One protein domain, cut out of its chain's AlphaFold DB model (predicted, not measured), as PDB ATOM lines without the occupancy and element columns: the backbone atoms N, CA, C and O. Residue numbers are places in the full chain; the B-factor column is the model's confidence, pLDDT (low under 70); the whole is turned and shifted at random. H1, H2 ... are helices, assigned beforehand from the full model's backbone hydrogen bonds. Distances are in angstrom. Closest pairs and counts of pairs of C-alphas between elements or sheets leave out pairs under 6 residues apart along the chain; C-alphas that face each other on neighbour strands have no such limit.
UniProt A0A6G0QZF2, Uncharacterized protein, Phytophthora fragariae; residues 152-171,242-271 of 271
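What this domain is: This is residues 152 to 171 and 242 to 271 of the 271 residues of an uncharacterized protein of Phytophthora fragariae (UniProt A0A6G0QZF2). The picture is a helical hairpin, H2 and the shorter H3 running back along its far part, with a third helix, H1, reaching away from the hairpin so that residues 165 to 171 stick out. An unnamed stretch, residues 152 to 159, leads into H1. The printed part has 50 residues, with three named helices in the order H1, H2, H3 and no named strand; the class is all helix. The whole is only just loose, close to compact, with a radius of gyration of the C-alphas of 11.7 A, and flat, spanning 34 by 27 by 14 A.

How they stand to each other: Start at H1, residues 160 to 167, and compare it with H3, residues 263 to 269: they are close but not clearly touching, the closest C-alphas, those of Val 160 and Ile 268, being 6.9 A apart. These two run the same way at a shallow tilt of 17 degrees. H2, residues 244 to 258, is apart from H1. H2 and H3 form a hairpin and touch, H2 with residues 254 to 258 alone; their closest C-alphas, of Ala 255 and Tyr 265, are 6.7 A apart. They run opposite ways at a shallow tilt of 7 degrees. In H1, H2 and H3 every O i to N i+4 pair is within hydrogen-bond range.

Where its parts are: Find C-alpha 160 at (-15.674, -45.177, 4.947); from there H1 runs 10.5 A to C-alpha 167. H2 begins at C-alpha 244, (-20.724, -31.387, 12.561), and runs 20.9 A to C-alpha 258. H3 runs 10.0 A and ends at C-alpha 269, (-14.861, -35.960, 0.549).

The domain as a whole: The C-alphas farthest apart, of Thr 170 and Ala 256, are 34.5 A apart. Residues 172 to 241 are not printed, and C-alphas 171 and 242 are 20.4 A apart across this cut, which interrupts the link from H1 to H2. The link from H2 to H3 is tight. The model's pLDDT is under 70 at residues 152 to 161, 242 to 247 and 271.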
ATOM      1  N   VAL A 152     -14.706 -33.293  22.668       46.06
ATOM      2  CA  VAL A 152     -14.234 -32.787  21.369       46.06
ATOM      3  C   VAL A 152     -12.815 -33.285  21.030       46.06
ATOM      4  O   VAL A 152     -12.425 -33.300  19.870       46.06
ATOM      5  N   SER A 153     -12.054 -33.714  22.041       50.81
ATOM      6  CA  SER A 153     -10.731 -34.327  21.922       50.81
ATOM      7  C   SER A 153     -10.736 -35.805  21.513       50.81
ATOM      8  O   SER A 153      -9.679 -36.342  21.193       50.81
ATOM      9  N   VAL A 154     -11.882 -36.488  21.559       51.00
ATOM     10  CA  VAL A 154     -12.004 -37.890  21.160       51.00
ATOM     11  C   VAL A 154     -12.221 -37.940  19.655       51.00
ATOM     12  O   VAL A 154     -13.293 -37.621  19.143       51.00
ATOM     13  N   LEU A 155     -11.180 -38.364  18.948       51.62
ATOM     14  CA  LEU A 155     -11.276 -38.753  17.549       51.62
ATOM     15  C   LEU A 155     -11.944 -40.123  17.493       51.62
ATOM     16  O   LEU A 155     -11.372 -41.117  17.941       51.62
ATOM     17  N   ILE A 156     -13.159 -40.179  16.954       57.28
ATOM     18  CA  ILE A 156     -13.779 -41.455  16.610       57.28
ATOM     19  C   ILE A 156     -13.193 -41.864  15.264       57.28
ATOM     20  O   ILE A 156     -13.355 -41.160  14.269       57.28
ATOM     21  N   GLN A 157     -12.477 -42.984  15.235       54.00
ATOM     22  CA  GLN A 157     -12.076 -43.589  13.974       54.00
ATOM     23  C   GLN A 157     -13.320 -44.197  13.321       54.00
ATOM     24  O   GLN A 157     -13.842 -45.204  13.791       54.00
ATOM     25  N   CYS A 158     -13.800 -43.569  12.252       58.78
ATOM     26  CA  CYS A 158     -14.853 -44.109  11.399       58.78
ATOM     27  C   CYS A 158     -14.227 -44.496  10.058       58.78
ATOM     28  O   CYS A 158     -13.594 -43.663   9.409       58.78
ATOM     29  N   SER A 159     -14.380 -45.752   9.639       64.94
ATOM     30  CA  SER A 159     -14.029 -46.152   8.276       64.94
ATOM     31  C   SER A 159     -15.097 -45.664   7.296       64.94
ATOM     32  O   SER A 159     -16.261 -45.497   7.666       64.94
ATOM     33  N   VAL A 160     -14.719 -45.477   6.029       67.00
ATOM     34  CA  VAL A 160     -15.674 -45.177   4.947       67.00
ATOM     35  C   VAL A 160     -16.762 -46.248   4.873       67.00
ATOM     36  O   VAL A 160     -17.940 -45.922   4.762       67.00
ATOM     37  N   ASP A 161     -16.378 -47.518   5.017       69.75
ATOM     38  CA  ASP A 161     -17.322 -48.639   5.045       69.75
ATOM     39  C   ASP A 161     -18.256 -48.570   6.257       69.75
ATOM     40  O   ASP A 161     -19.443 -48.848   6.129       69.75
ATOM     41  N   GLY A 162     -17.760 -48.124   7.414       70.25
ATOM     42  CA  GLY A 162     -18.574 -47.901   8.608       70.25
ATOM     43  C   GLY A 162     -19.593 -46.775   8.426       70.25
ATOM     44  O   GLY A 162     -20.737 -46.917   8.850       70.25
ATOM     45  N   ILE A 163     -19.214 -45.683   7.753       70.50
ATOM     46  CA  ILE A 163     -20.128 -44.575   7.430       70.50
ATOM     47  C   ILE A 163     -21.201 -45.041   6.441       70.50
ATOM     48  O   ILE A 163     -22.383 -44.795   6.667       70.50
ATOM     49  N   LYS A 164     -20.814 -45.761   5.380       71.12
ATOM     50  CA  LYS A 164     -21.758 -46.327   4.403       71.12
ATOM     51  C   LYS A 164     -22.712 -47.333   5.047       71.12
ATOM     52  O   LYS A 164     -23.911 -47.276   4.787       71.12
ATOM     53  N   ALA A 165     -22.202 -48.209   5.912       70.94
ATOM     54  CA  ALA A 165     -23.015 -49.163   6.659       70.94
ATOM     55  C   ALA A 165     -23.997 -48.453   7.604       70.94
ATOM     56  O   ALA A 165     -25.153 -48.851   7.679       70.94
ATOM     57  N   PHE A 166     -23.575 -47.377   8.276       72.69
ATOM     58  CA  PHE A 166     -24.454 -46.570   9.130       72.69
ATOM     59  C   PHE A 166     -25.516 -45.797   8.330       72.69
ATOM     60  O   PHE A 166     -26.655 -45.668   8.768       72.69
ATOM     61  N   ALA A 167     -25.171 -45.294   7.142       75.62
ATOM     62  CA  ALA A 167     -26.119 -44.608   6.265       75.62
ATOM     63  C   ALA A 167     -27.173 -45.565   5.677       75.62
ATOM     64  O   ALA A 167     -28.314 -45.162   5.435       75.62
ATOM     65  N   ASN A 168     -26.815 -46.835   5.465       81.88
ATOM     66  CA  ASN A 168     -27.722 -47.866   4.974       81.88
ATOM     67  C   ASN A 168     -28.603 -48.431   6.098       81.88
ATOM     68  O   ASN A 168     -28.508 -49.598   6.473       81.88
ATOM     69  N   TRP A 169     -29.476 -47.593   6.652       79.19
ATOM     70  CA  TRP A 169     -30.288 -47.966   7.809       79.19
ATOM     71  C   TRP A 169     -31.261 -49.121   7.550       79.19
ATOM     72  O   TRP A 169     -31.695 -49.736   8.516       79.19
ATOM     73  N   THR A 170     -31.605 -49.405   6.289       83.19
ATOM     74  CA  THR A 170     -32.490 -50.511   5.889       83.19
ATOM     75  C   THR A 170     -31.801 -51.876   5.923       83.19
ATOM     76  O   THR A 170     -32.469 -52.897   5.749       83.19
ATOM     77  N   ASP A 171     -30.484 -51.912   6.139       85.19
ATOM     78  CA  ASP A 171     -29.736 -53.144   6.356       85.19
ATOM     79  C   ASP A 171     -30.228 -53.844   7.640       85.19
ATOM     80  O   ASP A 171     -30.181 -53.243   8.718       85.19
ATOM     81  N   VAL A 242     -23.271 -37.340  15.506       62.31
ATOM     82  CA  VAL A 242     -21.944 -36.740  15.682       62.31
ATOM     83  C   VAL A 242     -22.036 -35.255  15.342       62.31
ATOM     84  O   VAL A 242     -22.506 -34.880  14.271       62.31
ATOM     85  N   ALA A 243     -21.606 -34.379  16.254       63.72
ATOM     86  CA  ALA A 243     -21.615 -32.941  15.994       63.72
ATOM     87  C   ALA A 243     -20.819 -32.614  14.718       63.72
ATOM     88  O   ALA A 243     -19.691 -33.081  14.564       63.72
ATOM     89  N   THR A 244     -21.366 -31.771  13.835       62.81
ATOM     90  CA  THR A 244     -20.724 -31.387  12.561       62.81
ATOM     91  C   THR A 244     -19.292 -30.892  12.771       62.81
ATOM     92  O   THR A 244     -18.376 -31.333  12.091       62.81
ATOM     93  N   ALA A 245     -19.070 -30.084  13.811       64.88
ATOM     94  CA  ALA A 245     -17.746 -29.583  14.172       64.88
ATOM     95  C   ALA A 245     -16.742 -30.684  14.576       64.88
ATOM     96  O   ALA A 245     -15.534 -30.457  14.548       64.88
ATOM     97  N   SER A 246     -17.208 -31.857  15.013       64.44
ATOM     98  CA  SER A 246     -16.341 -33.010  15.282       64.44
ATOM     99  C   SER A 246     -15.938 -33.707  13.983       64.44
ATOM    100  O   SER A 246     -14.776 -34.075  13.834       64.44
ATOM    101  N   VAL A 247     -16.862 -33.815  13.023       69.00
ATOM    102  CA  VAL A 247     -16.585 -34.357  11.680       69.00
ATOM    103  C   VAL A 247     -15.611 -33.451  10.922       69.00
ATOM    104  O   VAL A 247     -14.617 -33.928  10.388       69.00
ATOM    105  N   GLU A 248     -15.835 -32.135  10.941       73.00
ATOM    106  CA  GLU A 248     -14.955 -31.149  10.298       73.00
ATOM    107  C   GLU A 248     -13.525 -31.197  10.849       73.00
ATOM    108  O   GLU A 248     -12.565 -31.197  10.081       73.00
ATOM    109  N   ARG A 249     -13.363 -31.285  12.177       74.19
ATOM    110  CA  ARG A 249     -12.036 -31.423  12.798       74.19
ATOM    111  C   ARG A 249     -11.354 -32.729  12.414       74.19
ATOM    112  O   ARG A 249     -10.151 -32.731  12.170       74.19
ATOM    113  N   TRP A 250     -12.107 -33.825  12.355       77.38
ATOM    114  CA  TRP A 250     -11.574 -35.110  11.915       77.38
ATOM    115  C   TRP A 250     -11.091 -35.049  10.460       77.38
ATOM    116  O   TRP A 250      -9.975 -35.482  10.183       77.38
ATOM    117  N   LEU A 251     -11.862 -34.426   9.559       78.00
ATOM    118  CA  LEU A 251     -11.450 -34.202   8.168       78.00
ATOM    119  C   LEU A 251     -10.192 -33.326   8.072       78.00
ATOM    120  O   LEU A 251      -9.263 -33.678   7.351       78.00
ATOM    121  N   GLN A 252     -10.110 -32.236   8.842       80.00
ATOM    122  CA  GLN A 252      -8.912 -31.383   8.898       80.00
ATOM    123  C   GLN A 252      -7.674 -32.155   9.368       80.00
ATOM    124  O   GLN A 252      -6.582 -31.983   8.829       80.00
ATOM    125  N   GLN A 253      -7.831 -33.025  10.364       77.19
ATOM    126  CA  GLN A 253      -6.728 -33.832  10.871       77.19
ATOM    127  C   GLN A 253      -6.313 -34.930   9.885       77.19
ATOM    128  O   GLN A 253      -5.121 -35.187   9.728       77.19
ATOM    129  N   LEU A 254      -7.270 -35.543   9.186       76.69
ATOM    130  CA  LEU A 254      -6.992 -36.461   8.082       76.69
ATOM    131  C   LEU A 254      -6.209 -35.776   6.964       76.69
ATOM    132  O   LEU A 254      -5.214 -36.330   6.504       76.69
ATOM    133  N   ALA A 255      -6.615 -34.568   6.576       82.19
ATOM    134  CA  ALA A 255      -5.909 -33.764   5.586       82.19
ATOM    135  C   ALA A 255      -4.468 -33.460   6.019       82.19
ATOM    136  O   ALA A 255      -3.549 -33.558   5.212       82.19
ATOM    137  N   ALA A 256      -4.250 -33.154   7.302       79.38
ATOM    138  CA  ALA A 256      -2.915 -32.897   7.841       79.38
ATOM    139  C   ALA A 256      -2.004 -34.140   7.832       79.38
ATOM    140  O   ALA A 256      -0.790 -34.001   7.695       79.38
ATOM    141  N   ILE A 257      -2.569 -35.343   7.985       80.62
ATOM    142  CA  ILE A 257      -1.811 -36.605   8.007       80.62
ATOM    143  C   ILE A 257      -1.558 -37.135   6.590       80.62
ATOM    144  O   ILE A 257      -0.449 -37.564   6.285       80.62
ATOM    145  N   LEU A 258      -2.587 -37.139   5.739       83.69
ATOM    146  CA  LEU A 258      -2.544 -37.752   4.407       83.69
ATOM    147  C   LEU A 258      -2.138 -36.767   3.303       83.69
ATOM    148  O   LEU A 258      -1.688 -37.200   2.244       83.69
ATOM    149  N   GLY A 259      -2.293 -35.464   3.539       82.19
ATOM    150  CA  GLY A 259      -2.203 -34.411   2.531       82.19
ATOM    151  C   GLY A 259      -3.549 -34.146   1.849       82.19
ATOM    152  O   GLY A 259      -4.282 -35.070   1.499       82.19
ATOM    153  N   GLU A 260      -3.860 -32.869   1.613       84.06
ATOM    154  CA  GLU A 260      -5.120 -32.413   0.990       84.06
ATOM    155  C   GLU A 260      -5.337 -32.934  -0.442       84.06
ATOM    156  O   GLU A 260      -6.463 -32.951  -0.934       84.06
ATOM    157  N   THR A 261      -4.272 -33.377  -1.111       87.75
ATOM    158  CA  THR A 261      -4.298 -33.922  -2.476       87.75
ATOM    159  C   THR A 261      -4.281 -35.449  -2.522       87.75
ATOM    160  O   THR A 261      -4.243 -36.023  -3.609       87.75
ATOM    161  N   SER A 262      -4.285 -36.121  -1.367       87.06
ATOM    162  CA  SER A 262      -4.307 -37.581  -1.305       87.06
ATOM    163  C   SER A 262      -5.580 -38.130  -1.943       87.06
ATOM    164  O   SER A 262      -6.684 -37.722  -1.580       87.06
ATOM    165  N   GLU A 263      -5.439 -39.101  -2.850       79.75
ATOM    166  CA  GLU A 263      -6.575 -39.773  -3.496       79.75
ATOM    167  C   GLU A 263      -7.541 -40.376  -2.465       79.75
ATOM    168  O   GLU A 263      -8.755 -40.304  -2.640       79.75
ATOM    169  N   LEU A 264      -7.014 -40.890  -1.346       72.56
ATOM    170  CA  LEU A 264      -7.821 -41.417  -0.244       72.56
ATOM    171  C   LEU A 264      -8.627 -40.320   0.464       72.56
ATOM    172  O   LEU A 264      -9.795 -40.530   0.780       72.56
ATOM    173  N   TYR A 265      -8.034 -39.149   0.698       72.94
ATOM    174  CA  TYR A 265      -8.732 -38.024   1.326       72.94
ATOM    175  C   TYR A 265      -9.812 -37.439   0.400       72.94
ATOM    176  O   TYR A 265     -10.938 -37.194   0.832       72.94
ATOM    177  N   LEU A 266      -9.503 -37.295  -0.891       81.06
ATOM    178  CA  LEU A 266     -10.456 -36.823  -1.899       81.06
ATOM    179  C   LEU A 266     -11.618 -37.805  -2.107       81.06
ATOM    180  O   LEU A 266     -12.761 -37.369  -2.242       81.06
ATOM    181  N   ALA A 267     -11.360 -39.114  -2.069       72.69
ATOM    182  CA  ALA A 267     -12.406 -40.132  -2.140       72.69
ATOM    183  C   ALA A 267     -13.368 -40.079  -0.938       72.69
ATOM    184  O   ALA A 267     -14.559 -40.329  -1.107       72.69
ATOM    185  N   ILE A 268     -12.877 -39.726   0.257       72.56
ATOM    186  CA  ILE A 268     -13.711 -39.534   1.456       72.56
ATOM    187  C   ILE A 268     -14.593 -38.286   1.325       72.56
ATOM    188  O   ILE A 268     -15.751 -38.330   1.724       72.56
ATOM    189  N   LEU A 269     -14.079 -37.188   0.761       74.00
ATOM    190  CA  LEU A 269     -14.861 -35.960   0.549       74.00
ATOM    191  C   LEU A 269     -15.942 -36.094  -0.533       74.00
ATOM    192  O   LEU A 269     -16.897 -35.319  -0.533       74.00
ATOM    193  N   ALA A 270     -15.769 -37.023  -1.471       71.38
ATOM    194  CA  ALA A 270     -16.705 -37.257  -2.569       71.38
ATOM    195  C   ALA A 270     -17.829 -38.260  -2.233       71.38
ATOM    196  O   ALA A 270     -18.721 -38.450  -3.063       71.38
ATOM    197  N   ALA A 271     -17.759 -38.920  -1.071       58.00
ATOM    198  CA  ALA A 271     -18.730 -39.909  -0.593       58.00
ATOM    199  C   ALA A 271     -19.895 -39.255   0.165       58.00
ATOM    200  O   ALA A 271     -21.020 -39.789   0.034       58.00
TER     201      ALA A 271